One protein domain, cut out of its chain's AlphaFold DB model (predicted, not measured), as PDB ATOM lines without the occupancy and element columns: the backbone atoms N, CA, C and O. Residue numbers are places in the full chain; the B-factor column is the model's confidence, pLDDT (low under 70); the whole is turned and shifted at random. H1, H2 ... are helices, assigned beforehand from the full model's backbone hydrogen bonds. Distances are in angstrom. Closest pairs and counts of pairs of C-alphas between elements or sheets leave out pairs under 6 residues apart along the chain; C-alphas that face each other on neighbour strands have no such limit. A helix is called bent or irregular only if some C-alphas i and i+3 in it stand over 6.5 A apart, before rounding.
ATOM      1  N   ARG A   2     -34.792 -50.753 -60.385       86.88
ATOM      2  CA  ARG A   2     -33.317 -50.821 -60.570       86.88
ATOM      3  C   ARG A   2     -32.606 -49.451 -60.614       86.88
ATOM      4  O   ARG A   2     -31.639 -49.305 -59.875       86.88
ATOM      5  N   PRO A   3     -33.059 -48.451 -61.400       89.81
ATOM      6  CA  PRO A   3     -32.394 -47.143 -61.419       89.81
ATOM      7  C   PRO A   3     -32.436 -46.432 -60.060       89.81
ATOM      8  O   PRO A   3     -31.449 -45.830 -59.656       89.81
ATOM      9  N   ALA A   4     -33.549 -46.572 -59.329       90.50
ATOM     10  CA  ALA A   4     -33.689 -46.060 -57.969       90.50
ATOM     11  C   ALA A   4     -32.674 -46.714 -57.021       90.50
ATOM     12  O   ALA A   4     -31.948 -45.997 -56.347       90.50
ATOM     13  N   ILE A   5     -32.552 -48.050 -57.040       91.44
ATOM     14  CA  ILE A   5     -31.572 -48.784 -56.222       91.44
ATOM     15  C   ILE A   5     -30.144 -48.324 -56.519       91.44
ATOM     16  O   ILE A   5     -29.397 -48.043 -55.586       91.44
ATOM     17  N   ILE A   6     -29.772 -48.221 -57.800       92.69
ATOM     18  CA  ILE A   6     -28.434 -47.764 -58.199       92.69
ATOM     19  C   ILE A   6     -28.169 -46.366 -57.628       92.69
ATOM     20  O   ILE A   6     -27.199 -46.191 -56.898       92.69
ATOM     21  N   ALA A   7     -29.066 -45.405 -57.863       92.44
ATOM     22  CA  ALA A   7     -28.892 -44.033 -57.385       92.44
ATOM     23  C   ALA A   7     -28.836 -43.925 -55.846       92.44
ATOM     24  O   ALA A   7     -28.051 -43.143 -55.300       92.44
ATOM     25  N   SER A   8     -29.635 -44.725 -55.128       92.62
ATOM     26  CA  SER A   8     -29.587 -44.805 -53.663       92.62
ATOM     27  C   SER A   8     -28.236 -45.334 -53.170       92.62
ATOM     28  O   SER A   8     -27.622 -44.732 -52.287       92.62
ATOM     29  N   VAL A   9     -27.734 -46.424 -53.767       93.75
ATOM     30  CA  VAL A   9     -26.433 -47.015 -53.410       93.75
ATOM     31  C   VAL A   9     -25.291 -46.051 -53.722       93.75
ATOM     32  O   VAL A   9     -24.390 -45.889 -52.903       93.75
ATOM     33  N   GLU A  10     -25.328 -45.349 -54.851       93.62
ATOM     34  CA  GLU A  10     -24.320 -44.342 -55.192       93.62
ATOM     35  C   GLU A  10     -24.272 -43.188 -54.195       93.62
ATOM     36  O   GLU A  10     -23.188 -42.737 -53.816       93.62
ATOM     37  N   THR A  11     -25.439 -42.733 -53.739       92.88
ATOM     38  CA  THR A  11     -25.546 -41.682 -52.724       92.88
ATOM     39  C   THR A  11     -24.890 -42.132 -51.415       92.88
ATOM     40  O   THR A  11     -24.076 -41.397 -50.847       92.88
ATOM     41  N   MET A  12     -25.157 -43.369 -50.981       93.88
ATOM     42  CA  MET A  12     -24.518 -43.975 -49.807       93.88
ATOM     43  C   MET A  12     -22.997 -44.109 -49.991       93.88
ATOM     44  O   MET A  12     -22.227 -43.643 -49.152       93.88
ATOM     45  N   LEU A  13     -22.537 -44.665 -51.116       93.12
ATOM     46  CA  LEU A  13     -21.108 -44.839 -51.397       93.12
ATOM     47  C   LEU A  13     -20.366 -43.498 -51.463       93.12
ATOM     48  O   LEU A  13     -19.237 -43.390 -50.985       93.12
ATOM     49  N   LYS A  14     -20.991 -42.449 -52.011       93.88
ATOM     50  CA  LYS A  14     -20.425 -41.094 -52.028       93.88
ATOM     51  C   LYS A  14     -20.228 -40.549 -50.612       93.88
ATOM     52  O   LYS A  14     -19.184 -39.957 -50.348       93.88
ATOM     53  N   LYS A  15     -21.181 -40.783 -49.703       92.88
ATOM     54  CA  LYS A  15     -21.052 -40.442 -48.276       92.88
ATOM     55  C   LYS A  15     -19.909 -41.227 -47.619       92.88
ATOM     56  O   LYS A  15     -19.108 -40.639 -46.896       92.88
ATOM     57  N   TRP A  16     -19.789 -42.523 -47.908       93.00
ATOM     58  CA  TRP A  16     -18.765 -43.396 -47.319       93.00
ATOM     59  C   TRP A  16     -17.342 -43.087 -47.794       93.00
ATOM     60  O   TRP A  16     -16.399 -43.251 -47.024       93.00
ATOM     61  N   LYS A  17     -17.157 -42.559 -49.014       91.94
ATOM     62  CA  LYS A  17     -15.836 -42.098 -49.492       91.94
ATOM     63  C   LYS A  17     -15.184 -41.068 -48.557       91.94
ATOM     64  O   LYS A  17     -13.964 -41.024 -48.473       91.94
ATOM     65  N   ILE A  24     -17.977 -47.495 -38.994       91.31
ATOM     66  CA  ILE A  24     -19.302 -47.232 -39.553       91.31
ATOM     67  C   ILE A  24     -20.279 -48.216 -38.921       91.31
ATOM     68  O   ILE A  24     -20.083 -49.430 -38.990       91.31
ATOM     69  N   GLU A  25     -21.357 -47.692 -38.347       91.31
ATOM     70  CA  GLU A  25     -22.492 -48.497 -37.902       91.31
ATOM     71  C   GLU A  25     -23.344 -48.854 -39.135       91.31
ATOM     72  O   GLU A  25     -24.122 -48.046 -39.646       91.31
ATOM     73  N   VAL A  26     -23.113 -50.048 -39.687       91.19
ATOM     74  CA  VAL A  26     -23.669 -50.454 -40.989       91.19
ATOM     75  C   VAL A  26     -25.185 -50.639 -40.971       91.19
ATOM     76  O   VAL A  26     -25.820 -50.448 -42.008       91.19
ATOM     77  N   PHE A  27     -25.791 -50.975 -39.828       89.44
ATOM     78  CA  PHE A  27     -27.234 -51.185 -39.745       89.44
ATOM     79  C   PHE A  27     -27.992 -49.870 -39.964       89.44
ATOM     80  O   PHE A  27     -28.931 -49.820 -40.763       89.44
ATOM     81  N   HIS A  28     -27.551 -48.782 -39.329       89.88
ATOM     82  CA  HIS A  28     -28.099 -47.446 -39.532       89.88
ATOM     83  C   HIS A  28     -27.914 -46.966 -40.973       89.88
ATOM     84  O   HIS A  28     -28.856 -46.445 -41.570       89.88
ATOM     85  N   GLU A  29     -26.742 -47.181 -41.576       92.38
ATOM     86  CA  GLU A  29     -26.521 -46.803 -42.976       92.38
ATOM     87  C   GLU A  29     -27.439 -47.576 -43.935       92.38
ATOM     88  O   GLU A  29     -28.001 -46.981 -44.857       92.38
ATOM     89  N   PHE A  30     -27.670 -48.871 -43.696       92.12
ATOM     90  CA  PHE A  30     -28.616 -49.647 -44.498       92.12
ATOM     91  C   PHE A  30     -30.065 -49.225 -44.282       92.12
ATOM     92  O   PHE A  30     -30.828 -49.192 -45.248       92.12
ATOM     93  N   LYS A  31     -30.428 -48.783 -43.073       89.62
ATOM     94  CA  LYS A  31     -31.730 -48.161 -42.811       89.62
ATOM     95  C   LYS A  31     -31.940 -46.902 -43.649       89.62
ATOM     96  O   LYS A  31     -32.997 -46.724 -44.256       89.62
ATOM     97  N   LEU A  32     -30.928 -46.043 -43.743       90.00
ATOM     98  CA  LEU A  32     -30.984 -44.873 -44.620       90.00
ATOM     99  C   LEU A  32     -31.075 -45.287 -46.098       90.00
ATOM    100  O   LEU A  32     -31.897 -44.743 -46.833       90.00
ATOM    101  N   LEU A  33     -30.295 -46.287 -46.522       91.19
ATOM    102  CA  LEU A  33     -30.320 -46.800 -47.894       91.19
ATOM    103  C   LEU A  33     -31.704 -47.328 -48.296       91.19
ATOM    104  O   LEU A  33     -32.220 -46.959 -49.347       91.19
ATOM    105  N   THR A  34     -32.318 -48.185 -47.484       89.38
ATOM    106  CA  THR A  34     -33.641 -48.759 -47.773       89.38
ATOM    107  C   THR A  34     -34.735 -47.697 -47.770       89.38
ATOM    108  O   THR A  34     -35.589 -47.718 -48.656       89.38
ATOM    109  N   SER A  35     -34.662 -46.717 -46.858       86.19
ATOM    110  CA  SER A  35     -35.536 -45.529 -46.885       86.19
ATOM    111  C   SER A  35     -35.462 -44.815 -48.235       86.19
ATOM    112  O   SER A  35     -36.486 -44.521 -48.851       86.19
ATOM    113  N   GLU A  36     -34.242 -44.576 -48.716       87.81
ATOM    114  CA  GLU A  36     -33.988 -43.895 -49.982       87.81
ATOM    115  C   GLU A  36     -34.509 -44.708 -51.178       87.81
ATOM    116  O   GLU A  36     -35.112 -44.142 -52.088       87.81
ATOM    117  N   VAL A  37     -34.325 -46.035 -51.184       89.62
ATOM    118  CA  VAL A  37     -34.815 -46.922 -52.259       89.62
ATOM    119  C   VAL A  37     -36.337 -46.915 -52.346       89.62
ATOM    120  O   VAL A  37     -36.884 -46.780 -53.446       89.62
ATOM    121  N   ILE A  38     -37.020 -47.069 -51.207       86.12
ATOM    122  CA  ILE A  38     -38.487 -47.058 -51.136       86.12
ATOM    123  C   ILE A  38     -38.993 -45.714 -51.626       86.12
ATOM    124  O   ILE A  38     -39.836 -45.655 -52.514       86.12
ATOM    125  N   SER A  39     -38.396 -44.643 -51.119       84.50
ATOM    126  CA  SER A  39     -38.776 -43.293 -51.473       84.50
ATOM    127  C   SER A  39     -38.612 -42.990 -52.967       84.50
ATOM    128  O   SER A  39     -39.557 -42.556 -53.623       84.50
ATOM    129  N   ARG A  40     -37.455 -43.303 -53.560       87.06
ATOM    130  CA  ARG A  40     -37.239 -43.150 -55.008       87.06
ATOM    131  C   ARG A  40     -38.163 -44.037 -55.834       87.06
ATOM    132  O   ARG A  40     -38.540 -43.676 -56.940       87.06
ATOM    133  N   THR A  41     -38.527 -45.210 -55.327       86.75
ATOM    134  CA  THR A  41     -39.431 -46.109 -56.052       86.75
ATOM    135  C   THR A  41     -40.883 -45.633 -55.982       86.75
ATOM    136  O   THR A  41     -41.575 -45.728 -56.990       86.75
ATOM    137  N   ALA A  42     -41.321 -45.097 -54.840       80.00
ATOM    138  CA  ALA A  42     -42.673 -44.581 -54.635       80.00
ATOM    139  C   ALA A  42     -42.886 -43.198 -55.274       80.00
ATOM    140  O   ALA A  42     -43.933 -42.948 -55.863       80.00
ATOM    141  N   PHE A  43     -41.884 -42.316 -55.196       80.12
ATOM    142  CA  PHE A  43     -42.004 -40.897 -55.561       80.12
ATOM    143  C   PHE A  43     -41.090 -40.459 -56.720       80.12
ATOM    144  O   PHE A  43     -41.109 -39.298 -57.120       80.12
ATOM    145  N   GLY A  44     -40.294 -41.369 -57.288       75.19
ATOM    146  CA  GLY A  44     -39.465 -41.135 -58.475       75.19
ATOM    147  C   GLY A  44     -38.001 -40.814 -58.168       75.19
ATOM    148  O   GLY A  44     -37.114 -41.599 -58.511       75.19
ATOM    149  N   SER A  45     -37.723 -39.667 -57.546       70.69
ATOM    150  CA  SER A  45     -36.343 -39.158 -57.418       70.69
ATOM    151  C   SER A  45     -35.842 -38.967 -55.985       70.69
ATOM    152  O   SER A  45     -34.640 -39.138 -55.769       70.69
ATOM    153  N   SER A  46     -36.715 -38.717 -55.006       69.06
ATOM    154  CA  SER A  46     -36.380 -38.647 -53.577       69.06
ATOM    155  C   SER A  46     -37.635 -38.464 -52.713       69.06
ATOM    156  O   SER A  46     -38.721 -38.175 -53.217       69.06
ATOM    157  N   TYR A  47     -37.467 -38.548 -51.389       63.69
ATOM    158  CA  TYR A  47     -38.561 -38.317 -50.426       63.69
ATOM    159  C   TYR A  47     -39.082 -36.884 -50.506       63.69
ATOM    160  O   TYR A  47     -40.285 -36.644 -50.448       63.69
ATOM    161  N   LEU A  48     -38.163 -35.946 -50.731       63.84
ATOM    162  CA  LEU A  48     -38.451 -34.523 -50.876       63.84
ATOM    163  C   LEU A  48     -39.303 -34.220 -52.117       63.84
ATOM    164  O   LEU A  48     -39.978 -33.198 -52.173       63.84
ATOM    165  N   GLU A  49     -39.300 -35.083 -53.133       67.69
ATOM    166  CA  GLU A  49     -40.232 -34.947 -54.259       67.69
ATOM    167  C   GLU A  49     -41.613 -35.520 -53.960       67.69
ATOM    168  O   GLU A  49     -42.598 -34.946 -54.424       67.69
ATOM    169  N   GLY A  50     -41.709 -36.554 -53.121       68.06
ATOM    170  CA  GLY A  50     -42.985 -36.970 -52.533       68.06
ATOM    171  C   GLY A  50     -43.659 -35.812 -51.792       68.06
ATOM    172  O   GLY A  50     -44.833 -35.533 -52.020       68.06
ATOM    173  N   GLU A  51     -42.892 -35.048 -51.006       69.00
ATOM    174  CA  GLU A  51     -43.363 -33.833 -50.319       69.00
ATOM    175  C   GLU A  51     -43.983 -32.800 -51.280       69.00
ATOM    176  O   GLU A  51     -45.038 -32.237 -50.987       69.00
ATOM    177  N   LYS A  52     -43.404 -32.613 -52.476       77.12
ATOM    178  CA  LYS A  52     -43.964 -31.712 -53.502       77.12
ATOM    179  C   LYS A  52     -45.310 -32.189 -54.036       77.12
ATOM    180  O   LYS A  52     -46.168 -31.355 -54.316       77.12
ATOM    181  N   ILE A  53     -45.517 -33.501 -54.180       75.88
ATOM    182  CA  ILE A  53     -46.812 -34.061 -54.603       75.88
ATOM    183  C   ILE A  53     -47.879 -33.715 -53.560       75.88
ATOM    184  O   ILE A  53     -48.948 -33.216 -53.916       75.88
ATOM    185  N   PHE A  54     -47.569 -33.893 -52.273       74.88
ATOM    186  CA  PHE A  54     -48.469 -33.517 -51.181       74.88
ATOM    187  C   PHE A  54     -48.738 -32.002 -51.155       74.88
ATOM    188  O   PHE A  54     -49.890 -31.574 -51.049       74.88
ATOM    189  N   GLU A  55     -47.710 -31.171 -51.342       79.81
ATOM    190  CA  GLU A  55     -47.865 -29.716 -51.437       79.81
ATOM    191  C   GLU A  55     -48.759 -29.306 -52.623       79.81
ATOM    192  O   GLU A  55     -49.630 -28.445 -52.483       79.81
ATOM    193  N   MET A  56     -48.586 -29.937 -53.788       80.00
ATOM    194  CA  MET A  56     -49.408 -29.691 -54.975       80.00
ATOM    195  C   MET A  56     -50.867 -30.096 -54.762       80.00
ATOM    196  O   MET A  56     -51.757 -29.335 -55.137       80.00
ATOM    197  N   LEU A  57     -51.122 -31.241 -54.127       76.94
ATOM    198  CA  LEU A  57     -52.473 -31.682 -53.766       76.94
ATOM    199  C   LEU A  57     -53.149 -30.687 -52.805       76.94
ATOM    200  O   LEU A  57     -54.304 -30.315 -53.015       76.94
ATOM    201  N   ASN A  58     -52.411 -30.167 -51.818       77.56
ATOM    202  CA  ASN A  58     -52.908 -29.122 -50.915       77.56
ATOM    203  C   ASN A  58     -53.219 -27.816 -51.656       77.56
ATOM    204  O   ASN A  58     -54.267 -27.202 -51.445       77.56
ATOM    205  N   LYS A  59     -52.340 -27.386 -52.570       83.38
ATOM    206  CA  LYS A  59     -52.589 -26.205 -53.409       83.38
ATOM    207  C   LYS A  59     -53.807 -26.397 -54.310       83.38
ATOM    208  O   LYS A  59     -54.590 -25.460 -54.448       83.38
ATOM    209  N   LEU A  60     -53.988 -27.583 -54.892       79.50
ATOM    210  CA  LEU A  60     -55.147 -27.909 -55.724       79.50
ATOM    211  C   LEU A  60     -56.450 -27.799 -54.926       79.50
ATOM    212  O   LEU A  60     -57.378 -27.142 -55.391       79.50
ATOM    213  N   SER A  61     -56.485 -28.346 -53.707       72.88
ATOM    214  CA  SER A  61     -57.611 -28.184 -52.777       72.88
ATOM    215  C   SER A  61     -57.945 -26.701 -52.548       72.88
ATOM    216  O   SER A  61     -59.083 -26.283 -52.751       72.88
ATOM    217  N   ILE A  62     -56.945 -25.862 -52.255       77.62
ATOM    218  CA  ILE A  62     -57.143 -24.416 -52.050       77.62
ATOM    219  C   ILE A  62     -57.655 -23.712 -53.321       77.62
ATOM    220  O   ILE A  62     -58.504 -22.820 -53.238       77.62
ATOM    221  N   VAL A  63     -57.124 -24.063 -54.496       80.12
ATOM    222  CA  VAL A  63     -57.517 -23.460 -55.782       80.12
ATOM    223  C   VAL A  63     -58.960 -23.812 -56.140       80.12
ATOM    224  O   VAL A  63     -59.701 -22.922 -56.562       80.12
ATOM    225  N   LEU A  64     -59.377 -25.063 -55.928       72.50
ATOM    226  CA  LEU A  64     -60.769 -25.489 -56.096       72.50
ATOM    227  C   LEU A  64     -61.703 -24.655 -55.205       72.50
ATOM    228  O   LEU A  64     -62.684 -24.100 -55.703       72.50
ATOM    229  N   SER A  65     -61.336 -24.448 -53.937       69.94
ATOM    230  CA  SER A  65     -62.120 -23.641 -52.991       69.94
ATOM    231  C   SER A  65     -62.238 -22.169 -53.404       69.94
ATOM    232  O   SER A  65     -63.292 -21.553 -53.238       69.94
ATOM    233  N   ARG A  66     -61.178 -21.585 -53.977       72.56
ATOM    234  CA  ARG A  66     -61.177 -20.181 -54.430       72.56
ATOM    235  C   ARG A  66     -61.971 -19.965 -55.716       72.56
ATOM    236  O   ARG A  66     -62.725 -18.996 -55.792       72.56
ATOM    237  N   ASN A  67     -61.824 -20.839 -56.712       65.75
ATOM    238  CA  ASN A  67     -62.517 -20.689 -57.997       65.75
ATOM    239  C   ASN A  67     -64.042 -20.722 -57.839       65.75
ATOM    240  O   ASN A  67     -64.727 -19.934 -58.485       65.75
ATOM    241  N   LEU A  68     -64.567 -21.545 -56.927       58.09
ATOM    242  CA  LEU A  68     -65.996 -21.549 -56.605       58.09
ATOM    243  C   LEU A  68     -66.436 -20.318 -55.798       58.09
ATOM    244  O   LEU A  68     -67.540 -19.827 -55.982       58.09
ATOM    245  N   SER A  69     -65.579 -19.752 -54.941       57.50
ATOM    246  CA  SER A  69     -65.917 -18.502 -54.233       57.50
ATOM    247  C   SER A  69     -66.015 -17.279 -55.161       57.50
ATOM    248  O   SER A  69     -66.705 -16.314 -54.839       57.50
ATOM    249  N   ASN A  70     -65.370 -17.333 -56.333       56.00
ATOM    250  CA  ASN A  70     -65.421 -16.283 -57.351       56.00
ATOM    251  C   ASN A  70     -66.648 -16.379 -58.273       56.00
ATOM    252  O   ASN A  70     -66.892 -15.445 -59.042       56.00
ATOM    253  N   THR A  71     -67.454 -17.448 -58.206       53.44
ATOM    254  CA  THR A  71     -68.725 -17.521 -58.941       53.44
ATOM    255  C   THR A  71     -69.796 -16.697 -58.225       53.44
ATOM    256  O   THR A  71     -70.694 -17.261 -57.622       53.44
ATOM    257  N   GLY A  72     -69.665 -15.364 -58.253       52.56
ATOM    258  CA  GLY A  72     -70.712 -14.326 -58.174       52.56
ATOM    259  C   GLY A  72     -71.821 -14.359 -57.104       52.56
ATOM    260  O   GLY A  72     -72.626 -13.431 -57.081       52.56
ATOM    261  N   ILE A  73     -71.917 -15.362 -56.234       54.09
ATOM    262  CA  ILE A  73     -73.039 -15.551 -55.315       54.09
ATOM    263  C   ILE A  73     -72.548 -15.305 -53.881       54.09
ATOM    264  O   ILE A  73     -71.652 -16.006 -53.405       54.09
ATOM    265  N   PRO A  74     -73.136 -14.346 -53.143       52.91
ATOM    266  CA  PRO A  74     -72.781 -14.088 -51.756       52.91
ATOM    267  C   PRO A  74     -73.426 -15.146 -50.844       52.91
ATOM    268  O   PRO A  74     -74.463 -14.901 -50.232       52.91
ATOM    269  N   PHE A  75     -72.821 -16.334 -50.740       48.81
ATOM    270  CA  PHE A  75     -73.240 -17.384 -49.805       48.81
ATOM    271  C   PHE A  75     -72.166 -17.623 -48.747       48.81
ATOM    272  O   PHE A  75     -71.185 -18.331 -48.944       48.81
ATOM    273  N   LYS A  76     -72.380 -17.030 -47.576       52.97
ATOM    274  CA  LYS A  76     -71.499 -17.186 -46.419       52.97
ATOM    275  C   LYS A  76     -71.624 -18.538 -45.699       52.97
ATOM    276  O   LYS A  76     -71.016 -18.658 -44.644       52.97
ATOM    277  N   LEU A  77     -72.378 -19.541 -46.178       54.91
ATOM    278  CA  LEU A  77     -72.635 -20.727 -45.336       54.91
ATOM    279  C   LEU A  77     -72.933 -22.085 -46.001       54.91
ATOM    280  O   LEU A  77     -73.462 -22.964 -45.329       54.91
ATOM    281  N   GLN A  78     -72.544 -22.336 -47.253       54.03
ATOM    282  CA  GLN A  78     -72.600 -23.713 -47.766       54.03
ATOM    283  C   GLN A  78     -71.419 -23.993 -48.692       54.03
ATOM    284  O   GLN A  78     -71.406 -23.551 -49.837       54.03
ATOM    285  N   LYS A  79     -70.408 -24.724 -48.193       61.38
ATOM    286  CA  LYS A  79     -69.547 -25.477 -49.112       61.38
ATOM    287  C   LYS A  79     -70.490 -26.449 -49.837       61.38
ATOM    288  O   LYS A  79     -71.181 -27.195 -49.139       61.38
ATOM    289  N   PRO A  80     -70.599 -26.408 -51.175       67.31
ATOM    290  CA  PRO A  80     -71.381 -27.410 -51.885       67.31
ATOM    291  C   PRO A  80     -70.821 -28.795 -51.550       67.31
ATOM    292  O   PRO A  80     -69.616 -28.923 -51.319       67.31
ATOM    293  N   ALA A  81     -71.691 -29.803 -51.467       69.88
ATOM    294  CA  ALA A  81     -71.322 -31.162 -51.061       69.88
ATOM    295  C   ALA A  81     -70.098 -31.676 -51.842       69.88
ATOM    296  O   ALA A  81     -69.138 -32.142 -51.238       69.88
ATOM    297  N   ASP A  82     -70.073 -31.416 -53.149       67.75
ATOM    298  CA  ASP A  82     -68.993 -31.769 -54.075       67.75
ATOM    299  C   ASP A  82     -67.620 -31.184 -53.678       67.75
ATOM    300  O   ASP A  82     -66.573 -31.762 -53.961       67.75
ATOM    301  N   MET A  83     -67.591 -30.024 -53.012       66.56
ATOM    302  CA  MET A  83     -66.350 -29.388 -52.551       66.56
ATOM    303  C   MET A  83     -65.809 -30.042 -51.282       66.56
ATOM    304  O   MET A  83     -64.596 -30.191 -51.138       66.56
ATOM    305  N   LEU A  84     -66.703 -30.404 -50.356       73.44
ATOM    306  CA  LEU A  84     -66.330 -31.168 -49.168       73.44
ATOM    307  C   LEU A  84     -65.813 -32.548 -49.586       73.44
ATOM    308  O   LEU A  84     -64.771 -32.973 -49.101       73.44
ATOM    309  N   GLU A  85     -66.486 -33.168 -50.555       81.06
ATOM    310  CA  GLU A  85     -66.086 -34.440 -51.148       81.06
ATOM    311  C   GLU A  85     -64.718 -34.341 -51.843       81.06
ATOM    312  O   GLU A  85     -63.867 -35.202 -51.644       81.06
ATOM    313  N   ALA A  86     -64.440 -33.264 -52.590       75.94
ATOM    314  CA  ALA A  86     -63.131 -33.056 -53.216       75.94
ATOM    315  C   ALA A  86     -61.995 -32.846 -52.195       75.94
ATOM    316  O   ALA A  86     -60.884 -33.343 -52.395       75.94
ATOM    317  N   GLU A  87     -62.249 -32.113 -51.104       75.31
ATOM    318  CA  GLU A  87     -61.284 -31.938 -50.009       75.31
ATOM    319  C   GLU A  87     -61.045 -33.254 -49.248       75.31
ATOM    320  O   GLU A  87     -59.890 -33.601 -48.984       75.31
ATOM    321  N   GLU A  88     -62.104 -34.013 -48.942       83.44
ATOM    322  CA  GLU A  88     -62.004 -35.348 -48.339       83.44
ATOM    323  C   GLU A  88     -61.258 -36.323 -49.243       83.44
ATOM    324  O   GLU A  88     -60.388 -37.048 -48.763       83.44
ATOM    325  N   LEU A  89     -61.530 -36.310 -50.548       83.12
ATOM    326  CA  LEU A  89     -60.858 -37.171 -51.512       83.12
ATOM    327  C   LEU A  89     -59.370 -36.830 -51.614       83.12
ATOM    328  O   LEU A  89     -58.532 -37.728 -51.575       83.12
ATOM    329  N   ALA A  90     -59.023 -35.541 -51.705       82.38
ATOM    330  CA  ALA A  90     -57.629 -35.111 -51.746       82.38
ATOM    331  C   ALA A  90     -56.880 -35.552 -50.484       82.38
ATOM    332  O   ALA A  90     -55.802 -36.135 -50.590       82.38
ATOM    333  N   LYS A  91     -57.467 -35.333 -49.303       80.94
ATOM    334  CA  LYS A  91     -56.884 -35.768 -48.031       80.94
ATOM    335  C   LYS A  91     -56.774 -37.293 -47.946       80.94
ATOM    336  O   LYS A  91     -55.716 -37.799 -47.594       80.94
ATOM    337  N   GLY A  92     -57.820 -38.019 -48.337       84.94
ATOM    338  CA  GLY A  92     -57.835 -39.480 -48.355       84.94
ATOM    339  C   GLY A  92     -56.755 -40.068 -49.264       84.94
ATOM    340  O   GLY A  92     -56.095 -41.029 -48.882       84.94
ATOM    341  N   ILE A  93     -56.503 -39.453 -50.424       83.62
ATOM    342  CA  ILE A  93     -55.392 -39.833 -51.308       83.62
ATOM    343  C   ILE A  93     -54.045 -39.605 -50.615       83.62
ATOM    344  O   ILE A  93     -53.173 -40.469 -50.691       83.62
ATOM    345  N   GLN A  94     -53.855 -38.465 -49.939       80.06
ATOM    346  CA  GLN A  94     -52.606 -38.201 -49.221       80.06
ATOM    347  C   GLN A  94     -52.367 -39.227 -48.109       80.06
ATOM    348  O   GLN A  94     -51.294 -39.827 -48.059       80.06
ATOM    349  N   ASP A  95     -53.374 -39.451 -47.264       82.50
ATOM    350  CA  ASP A  95     -53.301 -40.376 -46.132       82.50
ATOM    351  C   ASP A  95     -53.029 -41.810 -46.618       82.50
ATOM    352  O   ASP A  95     -52.114 -42.467 -46.119       82.50
ATOM    353  N   TYR A  96     -53.730 -42.256 -47.667       84.44
ATOM    354  CA  TYR A  96     -53.512 -43.566 -48.284       84.44
ATOM    355  C   TYR A  96     -52.077 -43.738 -48.801       84.44
ATOM    356  O   TYR A  96     -51.425 -44.738 -48.510       84.44
ATOM    357  N   LEU A  97     -51.551 -42.753 -49.542       79.19
ATOM    358  CA  LEU A  97     -50.185 -42.816 -50.073       79.19
ATOM    359  C   LEU A  97     -49.136 -42.850 -48.955       79.19
ATOM    360  O   LEU A  97     -48.146 -43.577 -49.060       79.19
ATOM    361  N   VAL A  98     -49.341 -42.076 -47.887       78.56
ATOM    362  CA  VAL A  98     -48.448 -42.055 -46.723       78.56
ATOM    363  C   VAL A  98     -48.463 -43.400 -45.999       78.56
ATOM    364  O   VAL A  98     -47.395 -43.921 -45.673       78.56
ATOM    365  N   ASP A  99     -49.638 -43.974 -45.756       81.38
ATOM    366  CA  ASP A  99     -49.757 -45.238 -45.028       81.38
ATOM    367  C   ASP A  99     -49.238 -46.434 -45.834       81.38
ATOM    368  O   ASP A  99     -48.551 -47.297 -45.279       81.38
ATOM    369  N   GLU A 100     -49.438 -46.444 -47.150       81.00
ATOM    370  CA  GLU A 100     -48.842 -47.452 -48.028       81.00
ATOM    371  C   GLU A 100     -47.303 -47.352 -48.015       81.00
ATOM    372  O   GLU A 100     -46.593 -48.351 -47.861       81.00
ATOM    373  N   CYS A 101     -46.756 -46.130 -48.061       77.62
ATOM    374  CA  CYS A 101     -45.312 -45.913 -47.954       77.62
ATOM    375  C   CYS A 101     -44.749 -46.345 -46.594       77.62
ATOM    376  O   CYS A 101     -43.679 -46.953 -46.552       77.62
ATOM    377  N   LYS A 102     -45.457 -46.077 -45.487       78.62
ATOM    378  CA  LYS A 102     -45.078 -46.576 -44.153       78.62
ATOM    379  C   LYS A 102     -45.081 -48.098 -44.112       78.62
ATOM    380  O   LYS A 102     -44.167 -48.687 -43.543       78.62
ATOM    381  N   THR A 103     -46.073 -48.737 -44.725       82.12
ATOM    382  CA  THR A 103     -46.170 -50.199 -44.768       82.12
ATOM    383  C   THR A 103     -44.957 -50.803 -45.470       82.12
ATOM    384  O   THR A 103     -44.290 -51.662 -44.896       82.12
ATOM    385  N   PHE A 104     -44.586 -50.294 -46.651       76.81
ATOM    386  CA  PHE A 104     -43.358 -50.720 -47.332       76.81
ATOM    387  C   PHE A 104     -42.094 -50.402 -46.534       76.81
ATOM    388  O   PHE A 104     -41.167 -51.210 -46.514       76.81
ATOM    389  N   TYR A 105     -42.058 -49.245 -45.871       76.75
ATOM    390  CA  TYR A 105     -40.949 -48.838 -45.019       76.75
ATOM    391  C   TYR A 105     -40.720 -49.844 -43.891       76.75
ATOM    392  O   TYR A 105     -39.631 -50.400 -43.791       76.75
ATOM    393  N   PHE A 106     -41.739 -50.144 -43.090       75.94
ATOM    394  CA  PHE A 106     -41.599 -51.075 -41.971       75.94
ATOM    395  C   PHE A 106     -41.377 -52.515 -42.440       75.94
ATOM    396  O   PHE A 106     -40.455 -53.172 -41.964       75.94
ATOM    397  N   ALA A 107     -42.161 -52.993 -43.412       78.12
ATOM    398  CA  ALA A 107     -42.043 -54.366 -43.900       78.12
ATOM    399  C   ALA A 107     -40.702 -54.627 -44.607       78.12
ATOM    400  O   ALA A 107     -40.138 -55.711 -44.480       78.12
ATOM    401  N   GLY A 108     -40.191 -53.648 -45.360       72.69
ATOM    402  CA  GLY A 108     -38.963 -53.788 -46.138       72.69
ATOM    403  C   GLY A 108     -37.685 -53.543 -45.337       72.69
ATOM    404  O   GLY A 108     -36.671 -54.187 -45.611       72.69
ATOM    405  N   GLN A 109     -37.701 -52.630 -44.360       78.06
ATOM    406  CA  GLN A 109     -36.485 -52.243 -43.644       78.06
ATOM    407  C   GLN A 109     -35.915 -53.360 -42.788       78.06
ATOM    408  O   GLN A 109     -34.751 -53.712 -42.961       78.06
ATOM    409  N   ASP A 110     -36.698 -53.912 -41.865       77.31
ATOM    410  CA  ASP A 110     -36.129 -54.770 -40.824       77.31
ATOM    411  C   ASP A 110     -35.506 -56.037 -41.416       77.31
ATOM    412  O   ASP A 110     -34.402 -56.428 -41.027       77.31
ATOM    413  N   THR A 111     -36.137 -56.630 -42.433       84.12
ATOM    414  CA  THR A 111     -35.610 -57.824 -43.103       84.12
ATOM    415  C   THR A 111     -34.396 -57.519 -43.979       84.12
ATOM    416  O   THR A 111     -33.394 -58.230 -43.899       84.12
ATOM    417  N   VAL A 112     -34.450 -56.468 -44.811       87.50
ATOM    418  CA  VAL A 112     -33.369 -56.154 -45.765       87.50
ATOM    419  C   VAL A 112     -32.148 -55.590 -45.044       87.50
ATOM    420  O   VAL A 112     -31.029 -56.003 -45.343       87.50
ATOM    421  N   ASN A 113     -32.342 -54.704 -44.064       89.06
ATOM    422  CA  ASN A 113     -31.248 -54.120 -43.284       89.06
ATOM    423  C   ASN A 113     -30.521 -55.194 -42.484       89.06
ATOM    424  O   ASN A 113     -29.292 -55.236 -42.504       89.06
ATOM    425  N   SER A 114     -31.271 -56.092 -41.835       86.44
ATOM    426  CA  SER A 114     -30.682 -57.216 -41.109       86.44
ATOM    427  C   SER A 114     -29.883 -58.111 -42.054       86.44
ATOM    428  O   SER A 114     -28.724 -58.402 -41.771       86.44
ATOM    429  N   LEU A 115     -30.445 -58.494 -43.207       87.69
ATOM    430  CA  LEU A 115     -29.739 -59.322 -44.191       87.69
ATOM    431  C   LEU A 115     -28.453 -58.647 -44.697       87.69
ATOM    432  O   LEU A 115     -27.411 -59.295 -44.754       87.69
ATOM    433  N   LEU A 116     -28.498 -57.357 -45.043       90.06
ATOM    434  CA  LEU A 116     -27.324 -56.612 -45.514       90.06
ATOM    435  C   LEU A 116     -26.251 -56.484 -44.427       90.06
ATOM    436  O   LEU A 116     -25.073 -56.700 -44.715       90.06
ATOM    437  N   ALA A 117     -26.647 -56.187 -43.186       89.38
ATOM    438  CA  ALA A 117     -25.732 -56.115 -42.051       89.38
ATOM    439  C   ALA A 117     -25.051 -57.468 -41.800       89.38
ATOM    440  O   ALA A 117     -23.825 -57.527 -41.695       89.38
ATOM    441  N   TRP A 118     -25.820 -58.562 -41.810       88.19
ATOM    442  CA  TRP A 118     -25.284 -59.920 -41.699       88.19
ATOM    443  C   TRP A 118     -24.348 -60.279 -42.856       88.19
ATOM    444  O   TRP A 118     -23.277 -60.836 -42.618       88.19
ATOM    445  N   MET A 119     -24.695 -59.933 -44.099       89.56
ATOM    446  CA  MET A 119     -23.828 -60.179 -45.256       89.56
ATOM    447  C   MET A 119     -22.500 -59.427 -45.147       89.56
ATOM    448  O   MET A 119     -21.453 -60.020 -45.399       89.56
ATOM    449  N   VAL A 120     -22.514 -58.147 -44.760       90.88
ATOM    450  CA  VAL A 120     -21.273 -57.376 -44.574       90.88
ATOM    451  C   VAL A 120     -20.437 -57.945 -43.438       90.88
ATOM    452  O   VAL A 120     -19.230 -58.093 -43.614       90.88
ATOM    453  N   LEU A 121     -21.061 -58.311 -42.316       88.38
ATOM    454  CA  LEU A 121     -20.366 -58.932 -41.191       88.38
ATOM    455  C   LEU A 121     -19.670 -60.233 -41.618       88.38
ATOM    456  O   LEU A 121     -18.473 -60.387 -41.398       88.38
ATOM    457  N   LEU A 122     -20.389 -61.135 -42.292       86.81
ATOM    458  CA  LEU A 122     -19.835 -62.413 -42.745       86.81
ATOM    459  C   LEU A 122     -18.731 -62.222 -43.787       86.81
ATOM    460  O   LEU A 122     -17.695 -62.877 -43.710       86.81
ATOM    461  N   LEU A 123     -18.900 -61.296 -44.729       90.25
ATOM    462  CA  LEU A 123     -17.848 -60.972 -45.689       90.25
ATOM    463  C   LEU A 123     -16.608 -60.376 -45.010       90.25
ATOM    464  O   LEU A 123     -15.494 -60.708 -45.404       90.25
ATOM    465  N   ALA A 124     -16.784 -59.534 -43.990       90.19
ATOM    466  CA  ALA A 124     -15.678 -58.954 -43.233       90.19
ATOM    467  C   ALA A 124     -14.927 -60.005 -42.398       90.19
ATOM    468  O   ALA A 124     -13.706 -59.933 -42.283       90.19
ATOM    469  N   SER A 125     -15.633 -60.998 -41.849       88.56
ATOM    470  CA  SER A 125     -15.028 -62.104 -41.093       88.56
ATOM    471  C   SER A 125     -14.398 -63.184 -41.982       88.56
ATOM    472  O   SER A 125     -13.498 -63.888 -41.530       88.56
TER     473      SER A 125
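Overview. This is residues 2 to 17 and 24 to 125 of the 172 residues of an uncharacterized protein of Gossypium klotzschianum (UniProt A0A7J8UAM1). What shape is this? A long rod: bent helix H4 runs most of its length, H3 folds back beside H4a as a hairpin, H2 packs near the bend, and H1 packs on H2. Residues 70 to 78 stick out. What is printed? 118 residues with four named helices, H1 to H4, all helix and extended: radius of gyration of the C-alphas 21.1 A, spans 76 by 25 by 22 A.

Along the chain. Where is H4? Residues 81 to 125, by hydrogen bonds one helix, but bent: C-alphas 107 and 110 are 6.7 A apart. Arm H4a, residues 81 to 107, 38.0 A, begins at (-71.322, -31.162, -51.061); H4b, residues 110 to 125, 22.3 A, ends at (-15.028, -62.104, -41.093). And the others? H3 is residues 47 to 69, 34.0 A; H2, 26 to 43, 25.3 A; H1, 2 to 17, 22.5 A.

Arrangement. How does H3 meet H4a? This hairpin runs opposite ways, at a shallow tilt of 8 degrees; closest C-alphas Ser 61 and Glu 87, 5.9 A. With H2 they make a bundle, helices side by side. What does hub H2 touch? Among them H4b, closest C-alphas Phe 30 and Asn 113, 5.3 A, and H1, Ile 5 and Val 37, 5.4 A. Every O i to N i+4 pair in H1, H2, H3, H4a and H4b is within hydrogen-bond range.

Size, cuts and confidence. Any cut? Residues 18 to 23; C-alphas 17 and 24 are 11.7 A apart. Which link is long? H3 to H4, 11 residues. Where is pLDDT under 70? Residues 46 to 51, 65, and 67 to 83.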